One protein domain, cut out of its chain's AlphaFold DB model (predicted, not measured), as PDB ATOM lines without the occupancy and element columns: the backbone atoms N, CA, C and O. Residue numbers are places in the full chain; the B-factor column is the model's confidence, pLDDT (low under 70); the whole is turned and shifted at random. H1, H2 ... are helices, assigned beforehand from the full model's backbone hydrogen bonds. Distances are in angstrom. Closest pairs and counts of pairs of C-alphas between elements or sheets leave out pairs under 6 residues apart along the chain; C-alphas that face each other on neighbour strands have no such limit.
ATOM      1  N   THR A   2      12.317 303.300  21.644       74.12
ATOM      2  CA  THR A   2      13.760 303.513  21.447       74.12
ATOM      3  C   THR A   2      14.461 302.171  21.238       74.12
ATOM      4  O   THR A   2      14.212 301.213  21.968       74.12
ATOM      5  N   ASN A   3      15.305 302.085  20.210       81.75
ATOM      6  CA  ASN A   3      16.054 300.874  19.895       81.75
ATOM      7  C   ASN A   3      16.992 300.526  21.077       81.75
ATOM      8  O   ASN A   3      17.861 301.338  21.409       81.75
ATOM      9  N   PRO A   4      16.851 299.349  21.726       80.75
ATOM     10  CA  PRO A   4      17.594 299.020  22.946       80.75
ATOM     11  C   PRO A   4      19.104 298.880  22.711       80.75
ATOM     12  O   PRO A   4      19.885 298.941  23.659       80.75
ATOM     13  N   PHE A   5      19.538 298.719  21.458       86.19
ATOM     14  CA  PHE A   5      20.950 298.603  21.110       86.19
ATOM     15  C   PHE A   5      21.651 299.960  20.986       86.19
ATOM     16  O   PHE A   5      22.877 299.997  21.101       86.19
ATOM     17  N   LEU A   6      20.913 301.066  20.825       90.75
ATOM     18  CA  LEU A   6      21.471 302.391  20.518       90.75
ATOM     19  C   LEU A   6      22.490 302.858  21.571       90.75
ATOM     20  O   LEU A   6      23.609 303.240  21.235       90.75
ATOM     21  N   ALA A   7      22.157 302.720  22.859       88.06
ATOM     22  CA  ALA A   7      23.049 303.095  23.960       88.06
ATOM     23  C   ALA A   7      24.351 302.270  23.982       88.06
ATOM     24  O   ALA A   7      25.409 302.782  24.349       88.06
ATOM     25  N   SER A   8      24.283 300.997  23.580       91.56
ATOM     26  CA  SER A   8      25.463 300.134  23.480       91.56
ATOM     27  C   SER A   8      26.306 300.444  22.238       91.56
ATOM     28  O   SER A   8      27.531 300.424  22.326       91.56
ATOM     29  N   MET A   9      25.668 300.776  21.109       95.06
ATOM     30  CA  MET A   9      26.341 301.096  19.845       95.06
ATOM     31  C   MET A   9      27.057 302.446  19.911       95.06
ATOM     32  O   MET A   9      28.178 302.560  19.426       95.06
ATOM     33  N   ASN A  10      26.494 303.426  20.621       93.69
ATOM     34  CA  ASN A  10      27.131 304.727  20.835       93.69
ATOM     35  C   ASN A  10      28.510 304.639  21.507       93.69
ATOM     36  O   ASN A  10      29.368 305.483  21.258       93.69
ATOM     37  N   LYS A  11      28.754 303.592  22.306       93.88
ATOM     38  CA  LYS A  11      30.035 303.359  22.992       93.88
ATOM     39  C   LYS A  11      31.077 302.631  22.136       93.88
ATOM     40  O   LYS A  11      32.221 302.514  22.562       93.88
ATOM     41  N   ARG A  12      30.698 302.094  20.971       95.50
ATOM     42  CA  ARG A  12      31.598 301.297  20.124       95.50
ATOM     43  C   ARG A  12      32.460 302.176  19.223       95.50
ATOM     44  O   ARG A  12      32.056 303.274  18.811       95.50
ATOM     45  N   SER A  13      33.647 301.672  18.888       96.38
ATOM     46  CA  SER A  13      34.513 302.323  17.910       96.38
ATOM     47  C   SER A  13      33.883 302.264  16.515       96.38
ATOM     48  O   SER A  13      33.071 301.389  16.213       96.38
ATOM     49  N   THR A  14      34.268 303.183  15.631       95.62
ATOM     50  CA  THR A  14      33.819 303.168  14.228       95.62
ATOM     51  C   THR A  14      34.150 301.841  13.536       95.62
ATOM     52  O   THR A  14      33.342 301.343  12.753       95.62
ATOM     53  N   LYS A  15      35.310 301.243  13.846       95.12
ATOM     54  CA  LYS A  15      35.731 299.947  13.297       95.12
ATOM     55  C   LYS A  15      34.764 298.832  13.701       95.12
ATOM     56  O   LYS A  15      34.322 298.075  12.841       95.12
ATOM     57  N   ASP A  16      34.380 298.787  14.975       94.75
ATOM     58  CA  ASP A  16      33.449 297.775  15.485       94.75
ATOM     59  C   ASP A  16      32.048 297.948  14.889       94.75
ATOM     60  O   ASP A  16      31.384 296.967  14.571       94.75
ATOM     61  N   LEU A  17      31.593 299.193  14.708       95.25
ATOM     62  CA  LEU A  17      30.300 299.483  14.081       95.25
ATOM     63  C   LEU A  17      30.273 299.032  12.614       95.25
ATOM     64  O   LEU A  17      29.310 298.395  12.189       95.25
ATOM     65  N   LYS A  18      31.349 299.286  11.857       94.75
ATOM     66  CA  LYS A  18      31.492 298.779  10.484       94.75
ATOM     67  C   LYS A  18      31.515 297.249  10.448       94.75
ATOM     68  O   LYS A  18      30.882 296.661   9.576       94.75
ATOM     69  N   GLN A  19      32.162 296.598  11.416       94.44
ATOM     70  CA  GLN A  19      32.162 295.138  11.525       94.44
ATOM     71  C   GLN A  19      30.767 294.570  11.828       94.44
ATOM     72  O   GLN A  19      30.396 293.549  11.257       94.44
ATOM     73  N   VAL A  20      29.969 295.229  12.677       92.31
ATOM     74  CA  VAL A  20      28.571 294.829  12.943       92.31
ATOM     75  C   VAL A  20      27.742 294.826  11.657       92.31
ATOM     76  O   VAL A  20      26.953 293.908  11.443       92.31
ATOM     77  N   ILE A  21      27.942 295.821  10.791       94.44
ATOM     78  CA  ILE A  21      27.242 295.921   9.504       94.44
ATOM     79  C   ILE A  21      27.772 294.880   8.508       94.44
ATOM     80  O   ILE A  21      26.980 294.194   7.865       94.44
ATOM     81  N   ALA A  22      29.096 294.718   8.411       91.00
ATOM     82  CA  ALA A  22      29.726 293.746   7.515       91.00
ATOM     83  C   ALA A  22      29.363 292.293   7.872       91.00
ATOM     84  O   ALA A  22      29.190 291.451   6.996       91.00
ATOM     85  N   GLU A  23      29.200 291.993   9.162       91.75
ATOM     86  CA  GLU A  23      28.805 290.678   9.666       91.75
ATOM     87  C   GLU A  23      27.300 290.602   9.977       91.75
ATOM     88  O   GLU A  23      26.902 289.933  10.932       91.75
ATOM     89  N   SER A  24      26.457 291.270   9.182       88.00
ATOM     90  CA  SER A  24      25.004 291.410   9.401       88.00
ATOM     91  C   SER A  24      24.293 290.102   9.783       88.00
ATOM     92  O   SER A  24      23.472 290.077  10.693       88.00
ATOM     93  N   GLN A  25      24.683 288.977   9.187       86.56
ATOM     94  CA  GLN A  25      24.194 287.629   9.513       86.56
ATOM     95  C   GLN A  25      24.349 287.184  10.986       86.56
ATOM     96  O   GLN A  25      23.652 286.266  11.422       86.56
ATOM     97  N   LYS A  26      25.254 287.795  11.762       87.56
ATOM     98  CA  LYS A  26      25.486 287.483  13.186       87.56
ATOM     99  C   LYS A  26      24.681 288.365  14.143       87.56
ATOM    100  O   LYS A  26      24.637 288.069  15.339       87.56
ATOM    101  N   TYR A  27      24.067 289.436  13.649       87.62
ATOM    102  CA  TYR A  27      23.399 290.451  14.460       87.62
ATOM    103  C   TYR A  27      21.901 290.519  14.137       87.62
ATOM    104  O   TYR A  27      21.444 290.045  13.101       87.62
ATOM    105  N   THR A  28      21.103 291.065  15.056       86.19
ATOM    106  CA  THR A  28      19.680 291.307  14.775       86.19
ATOM    107  C   THR A  28      19.517 292.557  13.914       86.19
ATOM    108  O   THR A  28      20.380 293.438  13.932       86.19
ATOM    109  N   ALA A  29      18.396 292.665  13.197       86.31
ATOM    110  CA  ALA A  29      18.095 293.831  12.367       86.31
ATOM    111  C   ALA A  29      18.156 295.142  13.171       86.31
ATOM    112  O   ALA A  29      18.734 296.119  12.710       86.31
ATOM    113  N   GLU A  30      17.671 295.135  14.416       87.00
ATOM    114  CA  GLU A  30      17.692 296.305  15.295       87.00
ATOM    115  C   GLU A  30      19.121 296.691  15.709       87.00
ATOM    116  O   GLU A  30      19.429 297.872  15.841       87.00
ATOM    117  N   ALA A  31      20.021 295.723  15.903       90.00
ATOM    118  CA  ALA A  31      21.418 296.012  16.220       90.00
ATOM    119  C   ALA A  31      22.158 296.622  15.016       90.00
ATOM    120  O   ALA A  31      22.963 297.535  15.196       90.00
ATOM    121  N   ILE A  32      21.859 296.148  13.803       93.06
ATOM    122  CA  ILE A  32      22.410 296.692  12.554       93.06
ATOM    123  C   ILE A  32      21.880 298.109  12.321       93.06
ATOM    124  O   ILE A  32      22.666 299.020  12.080       93.06
ATOM    125  N   GLU A  33      20.571 298.320  12.476       92.06
ATOM    126  CA  GLU A  33      19.932 299.634  12.349       92.06
ATOM    127  C   GLU A  33      20.504 300.638  13.361       92.06
ATOM    128  O   GLU A  33      20.847 301.761  12.996       92.06
ATOM    129  N   ALA A  34      20.699 300.219  14.617       93.00
ATOM    130  CA  ALA A  34      21.350 301.047  15.629       93.00
ATOM    131  C   ALA A  34      22.803 301.379  15.256       93.00
ATOM    132  O   ALA A  34      23.231 302.514  15.438       93.00
ATOM    133  N   ALA A  35      23.569 300.419  14.727       95.12
ATOM    134  CA  ALA A  35      24.944 300.668  14.297       95.12
ATOM    135  C   ALA A  35      25.010 301.646  13.110       95.12
ATOM    136  O   ALA A  35      25.851 302.545  13.104       95.12
ATOM    137  N   MET A  36      24.094 301.514  12.145       94.19
ATOM    138  CA  MET A  36      23.959 302.436  11.013       94.19
ATOM    139  C   MET A  36      23.553 303.842  11.460       94.19
ATOM    140  O   MET A  36      24.133 304.815  10.985       94.19
ATOM    141  N   ALA A  37      22.608 303.961  12.398       94.38
ATOM    142  CA  ALA A  37      22.189 305.247  12.954       94.38
ATOM    143  C   ALA A  37      23.364 305.985  13.617       94.38
ATOM    144  O   ALA A  37      23.600 307.151  13.316       94.38
ATOM    145  N   VAL A  38      24.165 305.282  14.426       95.06
ATOM    146  CA  VAL A  38      25.352 305.860  15.081       95.06
ATOM    147  C   VAL A  38      26.427 306.264  14.065       95.06
ATOM    148  O   VAL A  38      27.060 307.305  14.222       95.06
ATOM    149  N   LEU A  39      26.653 305.480  13.004       95.50
ATOM    150  CA  LEU A  39      27.606 305.859  11.950       95.50
ATOM    151  C   LEU A  39      27.128 307.072  11.142       95.50
ATOM    152  O   LEU A  39      27.941 307.940  10.824       95.50
ATOM    153  N   LYS A  40      25.819 307.179  10.890       94.44
ATOM    154  CA  LYS A  40      25.203 308.338  10.233       94.44
ATOM    155  C   LYS A  40      25.321 309.604  11.084       94.44
ATOM    156  O   LYS A  40      25.688 310.648  10.556       94.44
ATOM    157  N   GLU A  41      25.074 309.513  12.391       94.88
ATOM    158  CA  GLU A  41      25.286 310.622  13.336       94.88
ATOM    159  C   GLU A  41      26.750 311.086  13.364       94.88
ATOM    160  O   GLU A  41      27.022 312.275  13.501       94.88
ATOM    161  N   ARG A  42      27.698 310.163  13.160       95.94
ATOM    162  CA  ARG A  42      29.136 310.459  13.046       95.94
ATOM    163  C   ARG A  42      29.566 310.961  11.660       95.94
ATOM    164  O   ARG A  42      30.760 311.141  11.454       95.94
ATOM    165  N   GLN A  43      28.630 311.164  10.727       92.69
ATOM    166  CA  GLN A  43      28.897 311.569   9.337       92.69
ATOM    167  C   GLN A  43      29.834 310.608   8.584       92.69
ATOM    168  O   GLN A  43      30.616 311.015   7.729       92.69
ATOM    169  N   ILE A  44      29.768 309.314   8.903       89.44
ATOM    170  CA  ILE A  44      30.569 308.286   8.240       89.44
ATOM    171  C   ILE A  44      29.677 307.582   7.227       89.44
ATOM    172  O   ILE A  44      28.768 306.844   7.610       89.44
ATOM    173  N   GLU A  45      29.953 307.784   5.939       82.50
ATOM    174  CA  GLU A  45      29.314 307.002   4.884       82.50
ATOM    175  C   GLU A  45      29.683 305.522   5.019       82.50
ATOM    176  O   GLU A  45      30.835 305.138   5.263       82.50
ATOM    177  N   VAL A  46      28.663 304.681   4.899       80.38
ATOM    178  CA  VAL A  46      28.801 303.232   4.918       80.38
ATOM    179  C   VAL A  46      28.222 302.725   3.615       80.38
ATOM    180  O   VAL A  46      27.020 302.850   3.385       80.38
ATOM    181  N   GLU A  47      29.069 302.130   2.785       76.44
ATOM    182  CA  GLU A  47      28.597 301.304   1.684       76.44
ATOM    183  C   GLU A  47      27.862 300.109   2.284       76.44
ATOM    184  O   GLU A  47      28.451 299.215   2.897       76.44
ATOM    185  N   VAL A  48      26.537 300.137   2.177       71.38
ATOM    186  CA  VAL A  48      25.706 298.997   2.538       71.38
ATOM    187  C   VAL A  48      25.992 297.919   1.494       71.38
ATOM    188  O   VAL A  48      25.769 298.180   0.309       71.38
ATOM    189  N   PRO A  49      26.482 296.728   1.883       68.56
ATOM    190  CA  PRO A  49      26.761 295.667   0.929       68.56
ATOM    191  C   PRO A  49      25.515 295.408   0.085       68.56
ATOM    192  O   PRO A  49      24.430 295.190   0.634       68.56
ATOM    193  N   VAL A  50      25.664 295.471  -1.238       54.22
ATOM    194  CA  VAL A  50      24.592 295.223  -2.208       54.22
ATOM    195  C   VAL A  50      24.073 293.799  -1.970       54.22
ATOM    196  O   VAL A  50      24.718 292.821  -2.329       54.22
ATOM    197  N   GLY A  51      22.954 293.690  -1.250       58.28
ATOM    198  CA  GLY A  51      22.416 292.426  -0.727       58.28
ATOM    199  C   GLY A  51      21.862 292.505   0.704       58.28
ATOM    200  O   GLY A  51      21.051 291.665   1.084       58.28
ATOM    201  N   ALA A  52      22.219 293.527   1.488       55.81
ATOM    202  CA  ALA A  52      21.753 293.683   2.872       55.81
ATOM    203  C   ALA A  52      20.339 294.295   3.006       55.81
ATOM    204  O   ALA A  52      19.778 294.317   4.100       55.81
ATOM    205  N   THR A  53      19.751 294.783   1.909       48.56
ATOM    206  CA  THR A  53      18.441 295.460   1.877       48.56
ATOM    207  C   THR A  53      17.298 294.611   1.336       48.56
ATOM    208  O   THR A  53      16.187 295.121   1.219       48.56
ATOM    209  N   GLN A  54      17.499 293.319   1.064       46.25
ATOM    210  CA  GLN A  54      16.336 292.437   1.030       46.25
ATOM    211  C   GLN A  54      15.956 292.148   2.484       46.25
ATOM    212  O   GLN A  54      16.714 291.446   3.161       46.25
ATOM    213  N   PRO A  55      14.828 292.681   3.008       45.47
ATOM    214  CA  PRO A  55      14.293 292.171   4.257       45.47
ATOM    215  C   PRO A  55      14.112 290.685   4.006       45.47
ATOM    216  O   PRO A  55      13.336 290.325   3.124       45.47
ATOM    217  N   ALA A  56      14.918 289.858   4.681       49.31
ATOM    218  CA  ALA A  56      14.891 288.414   4.540       49.31
ATOM    219  C   ALA A  56      13.422 288.004   4.547       49.31
ATOM    220  O   ALA A  56      12.763 288.133   5.585       49.31
ATOM    221  N   GLY A  57      12.907 287.664   3.355       43.53
ATOM    222  CA  GLY A  57      11.479 287.496   3.132       43.53
ATOM    223  C   GLY A  57      10.966 286.605   4.234       43.53
ATOM    224  O   GLY A  57      11.612 285.588   4.487       43.53
TER     225      GLY A  57
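AT A GLANCE: This is residues 2 to 57 of the 319 residues of an uncharacterized protein of Imperialibacter sp. EC-SDR9 (UniProt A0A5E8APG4). Two helices, H2 and H3, fold back on each other as a helical hairpin, with the short helix H1 packed over one side of it, mostly on H3. After H3 a long tail with no named element, residues 42 to 57, runs back past the opposite side of the hairpin from H1 and trails away to Gly 57. The printed part has 56 residues with three named helices, in the order H1, H2, H3, and no named strand; the class is all helix, though under half of the residues, 26 of 56, are in named elements. The whole is compact, with a radius of gyration of the C-alphas of 10.6 A, and the C-alphas span 30 by 23 by 16 A.

IN THESE COORDINATES: The printed part begins at Thr 2, and H1 takes residues 6 to 9, starting at C-alpha 6, (21.471, 302.391, 20.518). H2 takes residues 14 to 22 and measures 12.3 A from first to last C-alpha, starting at C-alpha 14, (33.819, 303.168, 14.228). H3, the longest helix with 13 residues, takes residues 29 to 41 and measures 18.3 A, ending at C-alpha 41, (25.286, 310.622, 13.336).

HOW THE PARTS SIT: H1 touches H3, and their closest C-alphas are those of Leu 6 and Ala 34, 5.1 A apart. H1 and H2 are close but not clearly touching; their closest C-alphas, those of Met 9 and Leu 17, are 7.2 A apart. H2 touches H3, and their closest C-alphas are those of Leu 17 and Ala 35, 5.5 A apart. H2 and H3 run opposite ways at a steep tilt of 39 degrees and form a hairpin. In H2 and H3 every pair of O i and N i+4 is within hydrogen-bond range; H1, with 4 residues, is too short for such a pair, and its one pair of O i and N i+3 is within range.

THE WHOLE: The two C-alphas farthest apart are those of Lys 11 and Gly 57, 31.5 A, while the first and last printed C-alphas, of Thr 2 and Gly 57, are 24.4 A apart. The printed part runs from residue 2 to residue 57 and has no cut. The link from H1 to H2 is tight, with 4 residues, and the link from H2 to H3 is short, with 6 residues. The C-alphas of residues 42 to 57 lie 9 to 20 A from the mean of all C-alphas. The mean pLDDT of the printed part is 84.1, and the model's confidence is low, under 70, at residues 49 to 57.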